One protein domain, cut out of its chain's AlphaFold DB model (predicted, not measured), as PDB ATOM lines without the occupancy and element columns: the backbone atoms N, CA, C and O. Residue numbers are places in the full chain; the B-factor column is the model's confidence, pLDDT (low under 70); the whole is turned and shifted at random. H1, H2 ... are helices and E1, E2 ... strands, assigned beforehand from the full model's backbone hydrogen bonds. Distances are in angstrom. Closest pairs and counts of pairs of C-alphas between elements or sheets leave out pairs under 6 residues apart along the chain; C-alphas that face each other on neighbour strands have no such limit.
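What this domain is: This is residues 7 to 64 of the 219 residues of the protein "ubiquitin carboxyl-terminal hydrolase 43-like" of Mesocricetus auratus (UniProt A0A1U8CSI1). A narrow antiparallel ribbon of two strands, E1 and E2, lies between the two helices of a long, loose model: H2 sticks out at one end with residues 56 to 61, and H1 lies toward the other end, where the loop around Pro 42 reaches farthest. A long stretch without a named element, residues 11 to 30, folds back so that residues 19 to 20 pair with E1. The printed part has 58 residues, with two named strands and two named helices in the order E1, H1, E2, H2; the sheet's order is E1 - E2, and the class is mixed, helices and strands, although under half of the residues are in named elements. The whole is loose and elongated, with a radius of gyration of the C-alphas of 13.6 A and spans of 41 by 26 by 20 A.

How they stand to each other: The sheet pairs E1, residues 7 to 10, with E2, residues 50 to 54, antiparallel at 156 degrees between their directions. The C-alphas of Ile 8 and Val 52 face each other at 4.7 A. N 9 and O 51 are within hydrogen-bond range at 2.8 A, as are N 53 and O 7 at 2.9 A. Residues 8 to 9 of E1 also pair, antiparallel, with residues 19 to 20, a stretch too short to bear a name. H1, residues 31 to 38, comes closest to E1 at the C-alphas of Val 10 and Val 33, 6.6 A apart, with 3 pairs of C-alphas within 8 A. H2, residues 56 to 63, is apart from E1 and from H1. In both helices every O i to N i+4 pair is within hydrogen-bond range.

Where its parts are: E1 runs from C-alpha 7 at (179.704, 169.997, 207.275) to C-alpha 10, 10.2 A. E2, the longest strand, runs 13.2 A from C-alpha 50 at (187.162, 164.588, 211.694) to C-alpha 54. H1 measures 10.5 A from Trp 31 to His 38. H2 measures 10.3 A from Ser 56 to Phe 63, whose C-alpha is at (176.857, 180.560, 219.928).

The domain as a whole: The two C-alphas farthest apart are those of Pro 42 and Arg 61, 41.1 A. The printed part has no cut. The links from E1 to H1, with 20 residues, and from H1 to E2, with 11, are long; that from E2 to H2, with 1 residue, is tight. The mean pLDDT of the printed part is 77.6, and residues 12 to 17, 40 to 43 and 63 to 64 are under 70.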
ATOM      1  N   SER A   7     179.062 170.969 208.147       87.06
ATOM      2  CA  SER A   7     179.704 169.997 207.275       87.06
ATOM      3  C   SER A   7     180.756 169.208 208.055       87.06
ATOM      4  O   SER A   7     181.369 169.717 208.995       87.06
ATOM      5  N   ILE A   8     180.936 167.934 207.704       88.12
ATOM      6  CA  ILE A   8     181.955 167.074 208.314       88.12
ATOM      7  C   ILE A   8     183.067 166.860 207.297       88.12
ATOM      8  O   ILE A   8     182.815 166.384 206.189       88.12
ATOM      9  N   ARG A   9     184.302 167.156 207.696       89.00
ATOM     10  CA  ARG A   9     185.506 166.983 206.885       89.00
ATOM     11  C   ARG A   9     186.455 165.956 207.494       89.00
ATOM     12  O   ARG A   9     186.762 166.001 208.682       89.00
ATOM     13  N   VAL A  10     186.989 165.069 206.661       87.69
ATOM     14  CA  VAL A  10     188.085 164.160 207.002       87.69
ATOM     15  C   VAL A  10     189.416 164.915 206.918       87.69
ATOM     16  O   VAL A  10     189.818 165.397 205.857       87.69
ATOM     17  N   VAL A  11     190.108 165.037 208.049       81.44
ATOM     18  CA  VAL A  11     191.334 165.835 208.191       81.44
ATOM     19  C   VAL A  11     192.550 165.052 207.688       81.44
ATOM     20  O   VAL A  11     192.754 163.901 208.069       81.44
ATOM     21  N   GLY A  12     193.401 165.699 206.883       69.94
ATOM     22  CA  GLY A  12     194.653 165.119 206.368       69.94
ATOM     23  C   GLY A  12     194.649 164.759 204.877       69.94
ATOM     24  O   GLY A  12     195.615 164.168 204.401       69.94
ATOM     25  N   LEU A  13     193.598 165.125 204.137       65.25
ATOM     26  CA  LEU A  13     193.490 164.969 202.681       65.25
ATOM     27  C   LEU A  13     193.414 166.334 201.974       65.25
ATOM     28  O   LEU A  13     193.122 167.349 202.602       65.25
ATOM     29  N   SER A  14     193.666 166.355 200.658       62.72
ATOM     30  CA  SER A  14     193.447 167.545 199.819       62.72
ATOM     31  C   SER A  14     191.987 168.022 199.911       62.72
ATOM     32  O   SER A  14     191.063 167.205 199.903       62.72
ATOM     33  N   LEU A  15     191.786 169.343 199.989       59.66
ATOM     34  CA  LEU A  15     190.497 170.002 200.266       59.66
ATOM     35  C   LEU A  15     189.355 169.543 199.350       59.66
ATOM     36  O   LEU A  15     188.239 169.349 199.828       59.66
ATOM     37  N   ALA A  16     189.643 169.313 198.066       57.72
ATOM     38  CA  ALA A  16     188.638 169.097 197.022       57.72
ATOM     39  C   ALA A  16     187.743 167.863 197.232       57.72
ATOM     40  O   ALA A  16     186.715 167.730 196.573       57.72
ATOM     41  N   CYS A  17     188.129 166.937 198.111       62.53
ATOM     42  CA  CYS A  17     187.493 165.631 198.208       62.53
ATOM     43  C   CYS A  17     187.429 165.132 199.673       62.53
ATOM     44  O   CYS A  17     187.524 163.944 199.955       62.53
ATOM     45  N   SER A  18     187.336 166.052 200.633       76.62
ATOM     46  CA  SER A  18     187.485 165.741 202.064       76.62
ATOM     47  C   SER A  18     186.182 165.792 202.873       76.62
ATOM     48  O   SER A  18     186.189 165.385 204.030       76.62
ATOM     49  N   TYR A  19     185.068 166.236 202.287       85.00
ATOM     50  CA  TYR A  19     183.784 166.388 202.978       85.00
ATOM     51  C   TYR A  19     182.885 165.159 202.812       85.00
ATOM     52  O   TYR A  19     182.834 164.569 201.734       85.00
ATOM     53  N   LEU A  20     182.179 164.787 203.883       85.56
ATOM     54  CA  LEU A  20     181.189 163.710 203.894       85.56
ATOM     55  C   LEU A  20     179.802 164.285 203.602       85.56
ATOM     56  O   LEU A  20     179.421 165.298 204.198       85.56
ATOM     57  N   SER A  21     179.048 163.644 202.706       83.69
ATOM     58  CA  SER A  21     177.706 164.115 202.382       83.69
ATOM     59  C   SER A  21     176.707 163.694 203.467       83.69
ATOM     60  O   SER A  21     176.703 162.533 203.878       83.69
ATOM     61  N   PRO A  22     175.784 164.578 203.889       79.56
ATOM     62  CA  PRO A  22     174.674 164.196 204.761       79.56
ATOM     63  C   PRO A  22     173.741 163.148 204.137       79.56
ATOM     64  O   PRO A  22     172.992 162.497 204.860       79.56
ATOM     65  N   GLN A  23     173.752 163.005 202.806       81.31
ATOM     66  CA  GLN A  23     172.944 162.010 202.094       81.31
ATOM     67  C   GLN A  23     173.635 160.641 201.983       81.31
ATOM     68  O   GLN A  23     173.020 159.684 201.506       81.31
ATOM     69  N   ASP A  24     174.889 160.515 202.428       82.56
ATOM     70  CA  ASP A  24     175.595 159.239 202.409       82.56
ATOM     71  C   ASP A  24     174.991 158.288 203.447       82.56
ATOM     72  O   ASP A  24     175.071 158.506 204.653       82.56
ATOM     73  N   SER A  25     174.433 157.167 202.984       83.00
ATOM     74  CA  SER A  25     173.875 156.131 203.870       83.00
ATOM     75  C   SER A  25     174.931 155.434 204.740       83.00
ATOM     76  O   SER A  25     174.598 154.818 205.753       83.00
ATOM     77  N   ARG A  26     176.209 155.500 204.337       84.81
ATOM     78  CA  ARG A  26     177.354 154.872 205.014       84.81
ATOM     79  C   ARG A  26     178.572 155.806 205.006       84.81
ATOM     80  O   ARG A  26     179.550 155.524 204.315       84.81
ATOM     81  N   PRO A  27     178.556 156.895 205.789       81.38
ATOM     82  CA  PRO A  27     179.603 157.921 205.753       81.38
ATOM     83  C   PRO A  27     180.972 157.402 206.222       81.38
ATOM     84  O   PRO A  27     182.008 157.910 205.805       81.38
ATOM     85  N   LEU A  28     181.000 156.346 207.044       80.75
ATOM     86  CA  LEU A  28     182.236 155.680 207.474       80.75
ATOM     87  C   LEU A  28     182.844 154.759 206.405       80.75
ATOM     88  O   LEU A  28     184.007 154.395 206.526       80.75
ATOM     89  N   CYS A  29     182.085 154.398 205.366       81.44
ATOM     90  CA  CYS A  29     182.566 153.645 204.201       81.44
ATOM     91  C   CYS A  29     182.899 154.575 203.022       81.44
ATOM     92  O   CYS A  29     182.959 154.140 201.874       81.44
ATOM     93  N   HIS A  30     183.038 155.876 203.286       84.12
ATOM     94  CA  HIS A  30     183.401 156.854 202.278       84.12
ATOM     95  C   HIS A  30     184.900 156.743 201.973       84.12
ATOM     96  O   HIS A  30     185.728 156.674 202.881       84.12
ATOM     97  N   TRP A  31     185.278 156.809 200.696       82.69
ATOM     98  CA  TRP A  31     186.662 156.590 200.254       82.69
ATOM     99  C   TRP A  31     187.680 157.543 200.925       82.69
ATOM    100  O   TRP A  31     188.863 157.219 201.034       82.69
ATOM    101  N   ALA A  32     187.246 158.727 201.380       83.94
ATOM    102  CA  ALA A  32     188.083 159.664 202.137       83.94
ATOM    103  C   ALA A  32     188.448 159.118 203.533       83.94
ATOM    104  O   ALA A  32     189.584 159.278 203.980       83.94
ATOM    105  N   VAL A  33     187.514 158.428 204.194       84.38
ATOM    106  CA  VAL A  33     187.734 157.748 205.480       84.38
ATOM    107  C   VAL A  33     188.696 156.579 205.285       84.38
ATOM    108  O   VAL A  33     189.690 156.480 206.008       84.38
ATOM    109  N   ASP A  34     188.480 155.771 204.244       83.94
ATOM    110  CA  ASP A  34     189.382 154.669 203.899       83.94
ATOM    111  C   ASP A  34     190.800 155.184 203.651       83.94
ATOM    112  O   ASP A  34     191.771 154.677 204.210       83.94
ATOM    113  N   ARG A  35     190.949 156.244 202.856       80.44
ATOM    114  CA  ARG A  35     192.261 156.820 202.546       80.44
ATOM    115  C   ARG A  35     192.959 157.381 203.785       80.44
ATOM    116  O   ARG A  35     194.162 157.180 203.934       80.44
ATOM    117  N   ALA A  36     192.222 158.028 204.690       81.12
ATOM    118  CA  ALA A  36     192.770 158.513 205.956       81.12
ATOM    119  C   ALA A  36     193.305 157.367 206.837       81.12
ATOM    120  O   ALA A  36     194.372 157.506 207.433       81.12
ATOM    121  N   LEU A  37     192.634 156.208 206.849       79.62
ATOM    122  CA  LEU A  37     193.100 155.003 207.551       79.62
ATOM    123  C   LEU A  37     194.359 154.368 206.924       79.62
ATOM    124  O   LEU A  37     195.116 153.681 207.620       79.62
ATOM    125  N   HIS A  38     194.594 154.587 205.625       77.19
ATOM    126  CA  HIS A  38     195.779 154.098 204.912       77.19
ATOM    127  C   HIS A  38     197.003 155.023 205.052       77.19
ATOM    128  O   HIS A  38     198.129 154.533 205.022       77.19
ATOM    129  N   LEU A  39     196.819 156.333 205.268       71.06
ATOM    130  CA  LEU A  39     197.892 157.343 205.398       71.06
ATOM    131  C   LEU A  39     198.601 157.337 206.771       71.06
ATOM    132  O   LEU A  39     198.926 158.377 207.345       71.06
ATOM    133  N   ARG A  40     198.838 156.144 207.318       65.75
ATOM    134  CA  ARG A  40     199.296 155.913 208.695       65.75
ATOM    135  C   ARG A  40     200.597 156.655 209.016       65.75
ATOM    136  O   ARG A  40     201.603 156.493 208.331       65.75
ATOM    137  N   ARG A  41     200.606 157.387 210.135       61.34
ATOM    138  CA  ARG A  41     201.848 157.761 210.829       61.34
ATOM    139  C   ARG A  41     202.290 156.590 211.722       61.34
ATOM    140  O   ARG A  41     201.415 155.929 212.287       61.34
ATOM    141  N   PRO A  42     203.595 156.303 211.875       64.12
ATOM    142  CA  PRO A  42     204.052 155.278 212.812       64.12
ATOM    143  C   PRO A  42     203.679 155.659 214.256       64.12
ATOM    144  O   PRO A  42     203.918 156.793 214.658       64.12
ATOM    145  N   GLY A  43     203.124 154.717 215.031       63.81
ATOM    146  CA  GLY A  43     202.982 154.856 216.491       63.81
ATOM    147  C   GLY A  43     201.567 155.080 217.045       63.81
ATOM    148  O   GLY A  43     201.333 156.059 217.743       63.81
ATOM    149  N   GLY A  44     200.629 154.158 216.796       70.00
ATOM    150  CA  GLY A  44     199.332 154.122 217.490       70.00
ATOM    151  C   GLY A  44     198.277 153.258 216.786       70.00
ATOM    152  O   GLY A  44     198.503 152.829 215.650       70.00
ATOM    153  N   PRO A  45     197.127 152.984 217.432       75.75
ATOM    154  CA  PRO A  45     196.002 152.325 216.777       75.75
ATOM    155  C   PRO A  45     195.459 153.174 215.609       75.75
ATOM    156  O   PRO A  45     195.558 154.410 215.641       75.75
ATOM    157  N   PRO A  46     194.885 152.539 214.566       78.12
ATOM    158  CA  PRO A  46     194.288 153.253 213.441       78.12
ATOM    159  C   PRO A  46     193.204 154.220 213.922       78.12
ATOM    160  O   PRO A  46     192.312 153.830 214.671       78.12
ATOM    161  N   HIS A  47     193.278 155.475 213.484       80.81
ATOM    162  CA  HIS A  47     192.306 156.505 213.837       80.81
ATOM    163  C   HIS A  47     192.054 157.442 212.655       80.81
ATOM    164  O   HIS A  47     192.918 157.629 211.798       80.81
ATOM    165  N   VAL A  48     190.868 158.049 212.635       85.31
ATOM    166  CA  VAL A  48     190.467 159.066 211.656       85.31
ATOM    167  C   VAL A  48     190.214 160.364 212.407       85.31
ATOM    168  O   VAL A  48     189.572 160.364 213.455       85.31
ATOM    169  N   LYS A  49     190.731 161.473 211.880       85.50
ATOM    170  CA  LYS A  49     190.466 162.810 212.411       85.50
ATOM    171  C   LYS A  49     189.341 163.444 211.605       85.50
ATOM    172  O   LYS A  49     189.437 163.525 210.381       85.50
ATOM    173  N   LEU A  50     188.297 163.893 212.291       87.75
ATOM    174  CA  LEU A  50     187.162 164.588 211.694       87.75
ATOM    175  C   LEU A  50     187.131 166.030 212.206       87.75
ATOM    176  O   LEU A  50     187.377 166.269 213.386       87.75
ATOM    177  N   ALA A  51     186.836 166.971 211.318       86.62
ATOM    178  CA  ALA A  51     186.530 168.354 211.648       86.62
ATOM    179  C   ALA A  51     185.053 168.605 211.352       86.62
ATOM    180  O   ALA A  51     184.554 168.197 210.303       86.62
ATOM    181  N   VAL A  52     184.365 169.261 212.280       86.75
ATOM    182  CA  VAL A  52     182.993 169.726 212.084       86.75
ATOM    183  C   VAL A  52     183.060 171.227 211.856       86.75
ATOM    184  O   VAL A  52     183.636 171.953 212.664       86.75
ATOM    185  N   GLU A  53     182.532 171.671 210.725       85.56
ATOM    186  CA  GLU A  53     182.587 173.060 210.280       85.56
ATOM    187  C   GLU A  53     181.165 173.596 210.188       85.56
ATOM    188  O   GLU A  53     180.345 173.075 209.433       85.56
ATOM    189  N   TRP A  54     180.866 174.628 210.968       85.06
ATOM    190  CA  TRP A  54     179.595 175.342 210.907       85.06
ATOM    191  C   TRP A  54     179.740 176.573 210.023       85.06
ATOM    192  O   TRP A  54     180.769 177.254 210.060       85.06
ATOM    193  N   ASP A  55     178.688 176.891 209.269       80.12
ATOM    194  CA  ASP A  55     178.615 178.167 208.565       80.12
ATOM    195  C   ASP A  55     178.694 179.322 209.565       80.12
ATOM    196  O   ASP A  55     178.082 179.273 210.632       80.12
ATOM    197  N   SER A  56     179.391 180.402 209.200       75.06
ATOM    198  CA  SER A  56     179.572 181.571 210.078       75.06
ATOM    199  C   SER A  56     178.242 182.107 210.625       75.06
ATOM    200  O   SER A  56     178.158 182.466 211.794       75.06
ATOM    201  N   SER A  57     177.181 182.093 209.810       76.62
ATOM    202  CA  SER A  57     175.834 182.525 210.208       76.62
ATOM    203  C   SER A  57     175.130 181.548 211.156       76.62
ATOM    204  O   SER A  57     174.235 181.936 211.904       76.62
ATOM    205  N   VAL A  58     175.474 180.258 211.115       75.19
ATOM    206  CA  VAL A  58     174.979 179.244 212.057       75.19
ATOM    207  C   VAL A  58     175.740 179.361 213.371       75.19
ATOM    208  O   VAL A  58     175.106 179.376 214.422       75.19
ATOM    209  N   THR A  59     177.060 179.529 213.316       71.44
ATOM    210  CA  THR A  59     177.906 179.763 214.492       71.44
ATOM    211  C   THR A  59     177.443 180.993 215.269       71.44
ATOM    212  O   THR A  59     177.212 180.902 216.470       71.44
ATOM    213  N   GLU A  60     177.205 182.114 214.585       73.06
ATOM    214  CA  GLU A  60     176.745 183.360 215.210       73.06
ATOM    215  C   GLU A  60     175.325 183.252 215.795       73.06
ATOM    216  O   GLU A  60     175.021 183.861 216.815       73.06
ATOM    217  N   ARG A  61     174.447 182.429 215.202       74.75
ATOM    218  CA  ARG A  61     173.097 182.174 215.741       74.75
ATOM    219  C   ARG A  61     173.083 181.204 216.921       74.75
ATOM    220  O   ARG A  61     172.287 181.395 217.833       74.75
ATOM    221  N   LEU A  62     173.900 180.148 216.880       70.31
ATOM    222  CA  LEU A  62     173.931 179.102 217.913       70.31
ATOM    223  C   LEU A  62     174.775 179.502 219.124       70.31
ATOM    224  O   LEU A  62     174.412 179.169 220.248       70.31
ATOM    225  N   PHE A  63     175.884 180.204 218.894       69.00
ATOM    226  CA  PHE A  63     176.857 180.560 219.928       69.00
ATOM    227  C   PHE A  63     176.949 182.075 220.177       69.00
ATOM    228  O   PHE A  63     177.691 182.501 221.058       69.00
ATOM    229  N   GLY A  64     176.190 182.894 219.437       68.75
ATOM    230  CA  GLY A  64     176.271 184.354 219.511       68.75
ATOM    231  C   GLY A  64     177.567 184.903 218.906       68.75
ATOM    232  O   GLY A  64     178.322 184.203 218.228       68.75
TER     233      GLY A  64